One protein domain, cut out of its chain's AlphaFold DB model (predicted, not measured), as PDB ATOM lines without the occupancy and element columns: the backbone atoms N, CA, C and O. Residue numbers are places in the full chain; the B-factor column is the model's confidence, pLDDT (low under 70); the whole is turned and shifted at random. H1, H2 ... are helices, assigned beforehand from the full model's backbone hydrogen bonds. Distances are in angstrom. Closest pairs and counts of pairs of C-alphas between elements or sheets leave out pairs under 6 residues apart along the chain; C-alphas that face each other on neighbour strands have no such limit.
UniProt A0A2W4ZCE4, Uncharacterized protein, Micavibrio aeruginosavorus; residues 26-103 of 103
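This is residues 26 to 103 of the 103 residues of an uncharacterized protein of Micavibrio aeruginosavorus (UniProt A0A2W4ZCE4). Four helices form a small elongated bundle, a ring in which H1, H2, H3 and H4 each touch the next and H4 closes back on H1. H2 crosses H1 steeply; the other touching pairs are nearly aligned. The printed part has 78 residues, is all helix in the order H1 H2 H3 H4, and is compact, with a radius of gyration of the C-alphas of 11.4 A and spans of 33 by 19 by 15 A.

Find C-alpha 26 at (149.562, 127.343, 146.831); from there H1 runs 24.4 A to residue 42. Next come H2, residues 52 to 64, and H3, residues 69 to 78. H4, residues 83 to 101, runs 26.8 A to C-alpha 101 at (156.377, 123.547, 139.981).

H1 touches H2 at Ala 32 and Ala 57, their closest C-alphas at 4.7 A, with a steep tilt of 46 degrees, opposite ways. The hairpin H2 and H3 touches through residues 58 to 62 of H2 alone, closest at the C-alphas of Leu 58 and Val 71, 6.1 A. In the hairpin H3 and H4, the closest C-alphas, Phe 74 and Ala 90, are 5.0 A apart. H4 touches H1 at a shallow tilt of 15 degrees, the closest C-alphas being Val 40 and Tyr 87, 5.6 A. In H1, H2, H3 and H4 every O i to N i+4 pair is within hydrogen-bond range.

The farthest C-alphas, Thr 45 and Arg 103, are 33.7 A apart. The printed part has no cut and no long link; pLDDT is under 70 at residues 26, 102 and 103.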
ATOM      1  N   GLN A  26     148.394 127.770 146.062       68.38
ATOM      2  CA  GLN A  26     149.562 127.343 146.831       68.38
ATOM      3  C   GLN A  26     149.218 126.302 147.897       68.38
ATOM      4  O   GLN A  26     149.968 125.338 148.045       68.38
ATOM      5  N   LEU A  27     148.101 126.455 148.620       72.12
ATOM      6  CA  LEU A  27     147.649 125.430 149.569       72.12
ATOM      7  C   LEU A  27     147.319 124.125 148.836       72.12
ATOM      8  O   LEU A  27     147.771 123.065 149.259       72.12
ATOM      9  N   GLY A  28     146.649 124.211 147.683       78.31
ATOM     10  CA  GLY A  28     146.362 123.039 146.852       78.31
ATOM     11  C   GLY A  28     147.627 122.299 146.397       78.31
ATOM     12  O   GLY A  28     147.697 121.072 146.477       78.31
ATOM     13  N   ASP A  29     148.665 123.038 145.990       81.75
ATOM     14  CA  ASP A  29     149.960 122.458 145.618       81.75
ATOM     15  C   ASP A  29     150.681 121.812 146.818       81.75
ATOM     16  O   ASP A  29     151.267 120.735 146.674       81.75
ATOM     17  N   ILE A  30     150.629 122.430 148.005       82.38
ATOM     18  CA  ILE A  30     151.253 121.908 149.234       82.38
ATOM     19  C   ILE A  30     150.583 120.608 149.678       82.38
ATOM     20  O   ILE A  30     151.275 119.629 149.974       82.38
ATOM     21  N   ASP A  31     149.256 120.571 149.729       81.19
ATOM     22  CA  ASP A  31     148.542 119.387 150.186       81.19
ATOM     23  C   ASP A  31     148.639 118.238 149.166       81.19
ATOM     24  O   ASP A  31     148.978 117.114 149.551       81.19
ATOM     25  N   ALA A  32     148.473 118.504 147.861       84.88
ATOM     26  CA  ALA A  32     148.691 117.494 146.819       84.88
ATOM     27  C   ALA A  32     150.122 116.930 146.879       84.88
ATOM     28  O   ALA A  32     150.341 115.721 146.765       84.88
ATOM     29  N   TRP A  33     151.114 117.787 147.137       87.06
ATOM     30  CA  TRP A  33     152.500 117.368 147.336       87.06
ATOM     31  C   TRP A  33     152.685 116.478 148.572       87.06
ATOM     32  O   TRP A  33     153.396 115.467 148.506       87.06
ATOM     33  N   ASN A  34     152.057 116.828 149.698       85.31
ATOM     34  CA  ASN A  34     152.128 116.048 150.933       85.31
ATOM     35  C   ASN A  34     151.551 114.643 150.750       85.31
ATOM     36  O   ASN A  34     152.127 113.677 151.253       85.31
ATOM     37  N   ILE A  35     150.477 114.515 149.975       86.50
ATOM     38  CA  ILE A  35     149.839 113.230 149.673       86.50
ATOM     39  C   ILE A  35     150.745 112.357 148.817       86.50
ATOM     40  O   ILE A  35     150.940 111.186 149.133       86.50
ATOM     41  N   LEU A  36     151.377 112.917 147.782       88.00
ATOM     42  CA  LEU A  36     152.348 112.156 146.996       88.00
ATOM     43  C   LEU A  36     153.575 111.762 147.837       88.00
ATOM     44  O   LEU A  36     154.081 110.651 147.692       88.00
ATOM     45  N   CYS A  37     154.040 112.624 148.750       87.12
ATOM     46  CA  CYS A  37     155.112 112.279 149.692       87.12
ATOM     47  C   CYS A  37     154.727 111.121 150.620       87.12
ATOM     48  O   CYS A  37     155.540 110.223 150.854       87.12
ATOM     49  N   ASP A  38     153.516 111.155 151.171       86.81
ATOM     50  CA  ASP A  38     152.982 110.098 152.029       86.81
ATOM     51  C   ASP A  38     152.827 108.788 151.245       86.81
ATOM     52  O   ASP A  38     153.317 107.750 151.690       86.81
ATOM     53  N   ALA A  39     152.301 108.853 150.020       85.56
ATOM     54  CA  ALA A  39     152.193 107.705 149.129       85.56
ATOM     55  C   ALA A  39     153.554 107.055 148.863       85.56
ATOM     56  O   ALA A  39     153.679 105.842 149.006       85.56
ATOM     57  N   VAL A  40     154.603 107.835 148.558       87.31
ATOM     58  CA  VAL A  40     155.965 107.293 148.385       87.31
ATOM     59  C   VAL A  40     156.430 106.567 149.645       87.31
ATOM     60  O   VAL A  40     156.957 105.465 149.547       87.31
ATOM     61  N   ARG A  41     156.218 107.144 150.834       84.75
ATOM     62  CA  ARG A  41     156.632 106.521 152.105       84.75
ATOM     63  C   ARG A  41     155.891 105.219 152.388       84.75
ATOM     64  O   ARG A  41     156.490 104.308 152.944       84.75
ATOM     65  N   ARG A  42     154.616 105.132 152.011       81.75
ATOM     66  CA  ARG A  42     153.784 103.948 152.258       81.75
ATOM     67  C   ARG A  42     153.873 102.896 151.160       81.75
ATOM     68  O   ARG A  42     153.536 101.749 151.415       81.75
ATOM     69  N   CYS A  43     154.395 103.231 149.979       80.06
ATOM     70  CA  CYS A  43     154.573 102.301 148.856       80.06
ATOM     71  C   CYS A  43     155.391 101.043 149.190       80.06
ATOM     72  O   CYS A  43     155.301 100.056 148.462       80.06
ATOM     73  N   THR A  44     156.197 101.068 150.256       75.94
ATOM     74  CA  THR A  44     156.968  99.907 150.718       75.94
ATOM     75  C   THR A  44     156.146  98.910 151.536       75.94
ATOM     76  O   THR A  44     156.559  97.763 151.677       75.94
ATOM     77  N   THR A  45     155.018  99.338 152.108       74.75
ATOM     78  CA  THR A  45     154.224  98.566 153.083       74.75
ATOM     79  C   THR A  45     152.755  98.416 152.700       74.75
ATOM     80  O   THR A  45     152.107  97.478 153.149       74.75
ATOM     81  N   GLU A  46     152.223  99.321 151.883       75.94
ATOM     82  CA  GLU A  46     150.815  99.402 151.504       75.94
ATOM     83  C   GLU A  46     150.678  99.612 149.989       75.94
ATOM     84  O   GLU A  46     151.495 100.289 149.353       75.94
ATOM     85  N   ASP A  47     149.622  99.050 149.396       74.69
ATOM     86  CA  ASP A  47     149.345  99.266 147.980       74.69
ATOM     87  C   ASP A  47     148.620 100.600 147.759       74.69
ATOM     88  O   ASP A  47     147.451 100.776 148.092       74.69
ATOM     89  N   MET A  48     149.351 101.560 147.199       77.75
ATOM     90  CA  MET A  48     148.869 102.920 146.942       77.75
ATOM     91  C   MET A  48     148.246 103.091 145.546       77.75
ATOM     92  O   MET A  48     147.883 104.206 145.177       77.75
ATOM     93  N   ARG A  49     148.122 102.025 144.736       76.06
ATOM     94  CA  ARG A  49     147.622 102.120 143.346       76.06
ATOM     95  C   ARG A  49     146.135 102.446 143.295       76.06
ATOM     96  O   ARG A  49     145.664 103.101 142.365       76.06
ATOM     97  N   GLU A  50     145.399 101.980 144.297       78.38
ATOM     98  CA  GLU A  50     143.954 102.170 144.393       78.38
ATOM     99  C   GLU A  50     143.558 103.400 145.214       78.38
ATOM    100  O   GLU A  50     142.384 103.764 145.209       78.38
ATOM    101  N   SER A  51     144.517 104.084 145.852       82.56
ATOM    102  CA  SER A  51     144.241 105.297 146.624       82.56
ATOM    103  C   SER A  51     143.670 106.394 145.724       82.56
ATOM    104  O   SER A  51     144.307 106.841 144.766       82.56
ATOM    105  N   GLN A  52     142.447 106.815 146.043       80.94
ATOM    106  CA  GLN A  52     141.759 107.887 145.336       80.94
ATOM    107  C   GLN A  52     142.472 109.228 145.564       80.94
ATOM    108  O   GLN A  52     142.736 109.935 144.599       80.94
ATOM    109  N   ASP A  53     142.944 109.486 146.788       82.00
ATOM    110  CA  ASP A  53     143.725 110.676 147.152       82.00
ATOM    111  C   ASP A  53     144.973 110.859 146.270       82.00
ATOM    112  O   ASP A  53     145.293 111.965 145.834       82.00
ATOM    113  N   VAL A  54     145.677 109.764 145.960       85.56
ATOM    114  CA  VAL A  54     146.860 109.793 145.085       85.56
ATOM    115  C   VAL A  54     146.473 110.111 143.643       85.56
ATOM    116  O   VAL A  54     147.182 110.861 142.970       85.56
ATOM    117  N   LYS A  55     145.354 109.567 143.156       85.88
ATOM    118  CA  LYS A  55     144.852 109.849 141.804       85.88
ATOM    119  C   LYS A  55     144.436 111.311 141.669       85.88
ATOM    120  O   LYS A  55     144.831 111.948 140.696       85.88
ATOM    121  N   ASP A  56     143.725 111.847 142.657       84.00
ATOM    122  CA  ASP A  56     143.302 113.249 142.684       84.00
ATOM    123  C   ASP A  56     144.505 114.200 142.774       84.00
ATOM    124  O   ASP A  56     144.581 115.173 142.023       84.00
ATOM    125  N   ALA A  57     145.514 113.882 143.593       86.19
ATOM    126  CA  ALA A  57     146.756 114.657 143.655       86.19
ATOM    127  C   ALA A  57     147.531 114.640 142.320       86.19
ATOM    128  O   ALA A  57     148.076 115.661 141.892       86.19
ATOM    129  N   LEU A  58     147.577 113.497 141.626       86.38
ATOM    130  CA  LEU A  58     148.186 113.409 140.295       86.38
ATOM    131  C   LEU A  58     147.393 114.199 139.249       86.38
ATOM    132  O   LEU A  58     148.001 114.853 138.402       86.38
ATOM    133  N   GLU A  59     146.061 114.165 139.305       86.88
ATOM    134  CA  GLU A  59     145.193 114.941 138.417       86.88
ATOM    135  C   GLU A  59     145.356 116.451 138.643       86.88
ATOM    136  O   GLU A  59     145.468 117.207 137.672       86.88
ATOM    137  N   TRP A  60     145.456 116.882 139.905       85.69
ATOM    138  CA  TRP A  60     145.746 118.267 140.277       85.69
ATOM    139  C   TRP A  60     147.011 118.776 139.579       85.69
ATOM    140  O   TRP A  60     146.982 119.788 138.872       85.69
ATOM    141  N   PHE A  61     148.113 118.025 139.677       83.00
ATOM    142  CA  PHE A  61     149.358 118.388 138.999       83.00
ATOM    143  C   PHE A  61     149.286 118.247 137.475       83.00
ATOM    144  O   PHE A  61     149.885 119.060 136.773       83.00
ATOM    145  N   ALA A  62     148.543 117.276 136.938       85.69
ATOM    146  CA  ALA A  62     148.384 117.096 135.491       85.69
ATOM    147  C   ALA A  62     147.675 118.274 134.806       85.69
ATOM    148  O   ALA A  62     147.918 118.545 133.628       85.69
ATOM    149  N   ARG A  63     146.786 118.962 135.530       83.75
ATOM    150  CA  ARG A  63     146.077 120.153 135.038       83.75
ATOM    151  C   ARG A  63     146.943 121.413 135.065       83.75
ATOM    152  O   ARG A  63     146.708 122.318 134.269       83.75
ATOM    153  N   ARG A  64     147.928 121.476 135.968       78.19
ATOM    154  CA  ARG A  64     148.724 122.685 136.255       78.19
ATOM    155  C   ARG A  64     150.107 122.666 135.606       78.19
ATOM    156  O   ARG A  64     150.620 123.704 135.195       78.19
ATOM    157  N   LEU A  65     150.728 121.495 135.490       77.50
ATOM    158  CA  LEU A  65     152.061 121.372 134.912       77.50
ATOM    159  C   LEU A  65     152.003 121.413 133.383       77.50
ATOM    160  O   LEU A  65     151.308 120.635 132.739       77.50
ATOM    161  N   THR A  66     152.856 122.234 132.768       75.31
ATOM    162  CA  THR A  66     153.019 122.251 131.300       75.31
ATOM    163  C   THR A  66     153.550 120.917 130.756       75.31
ATOM    164  O   THR A  66     153.396 120.603 129.578       75.31
ATOM    165  N   LYS A  67     154.233 120.132 131.599       77.56
ATOM    166  CA  LYS A  67     154.800 118.829 131.244       77.56
ATOM    167  C   LYS A  67     154.221 117.750 132.149       77.56
ATOM    168  O   LYS A  67     154.577 117.672 133.318       77.56
ATOM    169  N   ASN A  68     153.451 116.843 131.553       84.06
ATOM    170  CA  ASN A  68     152.831 115.713 132.255       84.06
ATOM    171  C   ASN A  68     153.726 114.472 132.366       84.06
ATOM    172  O   ASN A  68     153.320 113.474 132.956       84.06
ATOM    173  N   ALA A  69     154.946 114.509 131.818       84.81
ATOM    174  CA  ALA A  69     155.880 113.386 131.911       84.81
ATOM    175  C   ALA A  69     156.162 112.963 133.371       84.81
ATOM    176  O   ALA A  69     156.013 111.780 133.655       84.81
ATOM    177  N   PRO A  70     156.436 113.879 134.325       84.50
ATOM    178  CA  PRO A  70     156.671 113.496 135.720       84.50
ATOM    179  C   PRO A  70     155.440 112.889 136.411       84.50
ATOM    180  O   PRO A  70     155.586 111.985 137.226       84.50
ATOM    181  N   VAL A  71     154.228 113.342 136.063       86.94
ATOM    182  CA  VAL A  71     152.970 112.775 136.587       86.94
ATOM    183  C   VAL A  71     152.788 111.340 136.087       86.94
ATOM    184  O   VAL A  71     152.480 110.433 136.859       86.94
ATOM    185  N   ARG A  72     153.033 111.108 134.790       88.62
ATOM    186  CA  ARG A  72     152.965 109.773 134.178       88.62
ATOM    187  C   ARG A  72     154.035 108.834 134.728       88.62
ATOM    188  O   ARG A  72     153.737 107.667 134.963       88.62
ATOM    189  N   ASP A  73     155.247 109.340 134.946       88.88
ATOM    190  CA  ASP A  73     156.343 108.585 135.558       88.88
ATOM    191  C   ASP A  73     155.974 108.156 136.984       88.88
ATOM    192  O   ASP A  73     156.179 106.998 137.338       88.88
ATOM    193  N   PHE A  74     155.354 109.040 137.775       89.31
ATOM    194  CA  PHE A  74     154.894 108.703 139.125       89.31
ATOM    195  C   PHE A  74     153.801 107.627 139.096       89.31
ATOM    196  O   PHE A  74     153.902 106.619 139.791       89.31
ATOM    197  N   ALA A  75     152.787 107.786 138.239       88.00
ATOM    198  CA  ALA A  75     151.732 106.787 138.074       88.00
ATOM    199  C   ALA A  75     152.289 105.423 137.626       88.00
ATOM    200  O   ALA A  75     151.842 104.370 138.085       88.00
ATOM    201  N   ARG A  76     153.298 105.422 136.747       89.62
ATOM    202  CA  ARG A  76     153.990 104.201 136.327       89.62
ATOM    203  C   ARG A  76     154.779 103.579 137.477       89.62
ATOM    204  O   ARG A  76     154.687 102.370 137.654       89.62
ATOM    205  N   ALA A  77     155.491 104.385 138.259       88.88
ATOM    206  CA  ALA A  77     156.266 103.913 139.400       88.88
ATOM    207  C   ALA A  77     155.392 103.170 140.416       88.88
ATOM    208  O   ALA A  77     155.776 102.104 140.881       88.88
ATOM    209  N   LEU A  78     154.174 103.656 140.694       85.69
ATOM    210  CA  LEU A  78     153.221 102.970 141.579       85.69
ATOM    211  C   LEU A  78     152.869 101.548 141.103       85.69
ATOM    212  O   LEU A  78     152.570 100.678 141.921       85.69
ATOM    213  N   ASN A  79     152.934 101.290 139.793       87.81
ATOM    214  CA  ASN A  79     152.671  99.977 139.201       87.81
ATOM    215  C   ASN A  79     153.868  99.013 139.277       87.81
ATOM    216  O   ASN A  79     153.716  97.830 138.961       87.81
ATOM    217  N   THR A  80     155.035  99.460 139.747       88.62
ATOM    218  CA  THR A  80     156.202  98.596 139.947       88.62
ATOM    219  C   THR A  80     155.917  97.544 141.020       88.62
ATOM    220  O   THR A  80     155.357  97.843 142.080       88.62
ATOM    221  N   HIS A  81     156.226  96.279 140.718       84.56
ATOM    222  CA  HIS A  81     155.932  95.145 141.598       84.56
ATOM    223  C   HIS A  81     156.799  95.169 142.859       84.56
ATOM    224  O   HIS A  81     156.261  95.058 143.956       84.56
ATOM    225  N   ASP A  82     158.109  95.378 142.696       87.50
ATOM    226  CA  ASP A  82     159.048  95.444 143.811       87.50
ATOM    227  C   ASP A  82     158.805  96.711 144.665       87.50
ATOM    228  O   ASP A  82     158.842  97.825 144.127       87.50
ATOM    229  N   PRO A  83     158.546  96.580 145.981       83.69
ATOM    230  CA  PRO A  83     158.217  97.720 146.841       83.69
ATOM    231  C   PRO A  83     159.365  98.724 146.996       83.69
ATOM    232  O   PRO A  83     159.130  99.930 147.102       83.69
ATOM    233  N   MET A  84     160.614  98.249 146.992       86.00
ATOM    234  CA  MET A  84     161.785  99.113 147.133       86.00
ATOM    235  C   MET A  84     162.022  99.904 145.843       86.00
ATOM    236  O   MET A  84     162.242 101.113 145.877       86.00
ATOM    237  N   GLN A  85     161.912  99.251 144.689       88.12
ATOM    238  CA  GLN A  85     161.993  99.880 143.378       88.12
ATOM    239  C   GLN A  85     160.861 100.896 143.185       88.12
ATOM    240  O   GLN A  85     161.127 102.017 142.756       88.12
ATOM    241  N   ARG A  86     159.631 100.559 143.600       88.50
ATOM    242  CA  ARG A  86     158.481 101.477 143.622       88.50
ATOM    243  C   ARG A  86     158.796 102.750 144.406       88.50
ATOM    244  O   ARG A  86     158.562 103.844 143.900       88.50
ATOM    245  N   TYR A  87     159.363 102.620 145.609       87.62
ATOM    246  CA  TYR A  87     159.788 103.760 146.427       87.62
ATOM    247  C   TYR A  87     160.799 104.654 145.694       87.62
ATOM    248  O   TYR A  87     160.625 105.874 145.638       87.62
ATOM    249  N   TRP A  88     161.839 104.058 145.102       89.06
ATOM    250  CA  TRP A  88     162.875 104.805 144.384       89.06
ATOM    251  C   TRP A  88     162.332 105.518 143.145       89.06
ATOM    252  O   TRP A  88     162.598 106.707 142.962       89.06
ATOM    253  N   GLU A  89     161.559 104.820 142.314       91.25
ATOM    254  CA  GLU A  89     160.996 105.373 141.080       91.25
ATOM    255  C   GLU A  89     159.965 106.469 141.373       91.25
ATOM    256  O   GLU A  89     160.007 107.539 140.760       91.25
ATOM    257  N   ALA A  90     159.084 106.254 142.355       88.75
ATOM    258  CA  ALA A  90     158.085 107.244 142.742       88.75
ATOM    259  C   ALA A  90     158.754 108.467 143.389       88.75
ATOM    260  O   ALA A  90     158.397 109.606 143.088       88.75
ATOM    261  N   GLY A  91     159.793 108.257 144.204       89.31
ATOM    262  CA  GLY A  91     160.606 109.330 144.770       89.31
ATOM    263  C   GLY A  91     161.368 110.146 143.717       89.31
ATOM    264  O   GLY A  91     161.482 111.367 143.854       89.31
ATOM    265  N   ASP A  92     161.877 109.518 142.653       90.56
ATOM    266  CA  ASP A  92     162.520 110.235 141.544       90.56
ATOM    267  C   ASP A  92     161.507 111.060 140.741       90.56
ATOM    268  O   ASP A  92     161.726 112.252 140.498       90.56
ATOM    269  N   ALA A  93     160.354 110.471 140.413       89.19
ATOM    270  CA  ALA A  93     159.262 111.174 139.745       89.19
ATOM    271  C   ALA A  93     158.767 112.375 140.573       89.19
ATOM    272  O   ALA A  93     158.568 113.464 140.033       89.19
ATOM    273  N   LEU A  94     158.682 112.226 141.897       88.81
ATOM    274  CA  LEU A  94     158.316 113.297 142.822       88.81
ATOM    275  C   LEU A  94     159.320 114.462 142.794       88.81
ATOM    276  O   LEU A  94     158.935 115.629 142.724       88.81
ATOM    277  N   LYS A  95     160.630 114.183 142.755       88.25
ATOM    278  CA  LYS A  95     161.657 115.232 142.591       88.25
ATOM    279  C   LYS A  95     161.505 115.978 141.264       88.25
ATOM    280  O   LYS A  95     161.716 117.192 141.218       88.25
ATOM    281  N   ARG A  96     161.139 115.276 140.185       86.25
ATOM    282  CA  ARG A  96     160.874 115.883 138.869       86.25
ATOM    283  C   ARG A  96     159.612 116.747 138.888       86.25
ATOM    284  O   ARG A  96     159.646 117.834 138.316       86.25
ATOM    285  N   LEU A  97     158.558 116.319 139.591       85.12
ATOM    286  CA  LEU A  97     157.353 117.124 139.835       85.12
ATOM    287  C   LEU A  97     157.706 118.433 140.551       85.12
ATOM    288  O   LEU A  97     157.358 119.504 140.062       85.12
ATOM    289  N   LYS A  98     158.514 118.376 141.621       84.25
ATOM    290  CA  LYS A  98     158.970 119.575 142.353       84.25
ATOM    291  C   LYS A  98     159.676 120.594 141.468       84.25
ATOM    292  O   LYS A  98     159.428 121.789 141.571       84.25
ATOM    293  N   ARG A  99     160.562 120.115 140.592       82.19
ATOM    294  CA  ARG A  99     161.278 120.968 139.630       82.19
ATOM    295  C   ARG A  99     160.346 121.574 138.580       82.19
ATOM    296  O   ARG A  99     160.658 122.633 138.054       82.19
ATOM    297  N   GLY A 100     159.240 120.900 138.264       75.75
ATOM    298  CA  GLY A 100     158.214 121.399 137.352       75.75
ATOM    299  C   GLY A 100     157.366 122.528 137.942       75.75
ATOM    300  O   GLY A 100     156.938 123.389 137.183       75.75
ATOM    301  N   MET A 101     157.170 122.536 139.266       72.25
ATOM    302  CA  MET A 101     156.377 123.547 139.981       72.25
ATOM    303  C   MET A 101     157.126 124.859 140.248       72.25
ATOM    304  O   MET A 101     156.501 125.901 140.355       72.25
ATOM    305  N   GLY A 102     158.457 124.829 140.376       63.81
ATOM    306  CA  GLY A 102     159.271 126.015 140.689       63.81
ATOM    307  C   GLY A 102     159.533 126.951 139.502       63.81
ATOM    308  O   GLY A 102     160.660 127.427 139.370       63.81
ATOM    309  N   ARG A 103     158.553 127.139 138.613       47.59
ATOM    310  CA  ARG A 103     158.636 128.041 137.455       47.59
ATOM    311  C   ARG A 103     157.846 129.315 137.672       47.59
ATOM    312  O   ARG A 103     156.702 129.203 138.150       47.59
TER     313      ARG A 103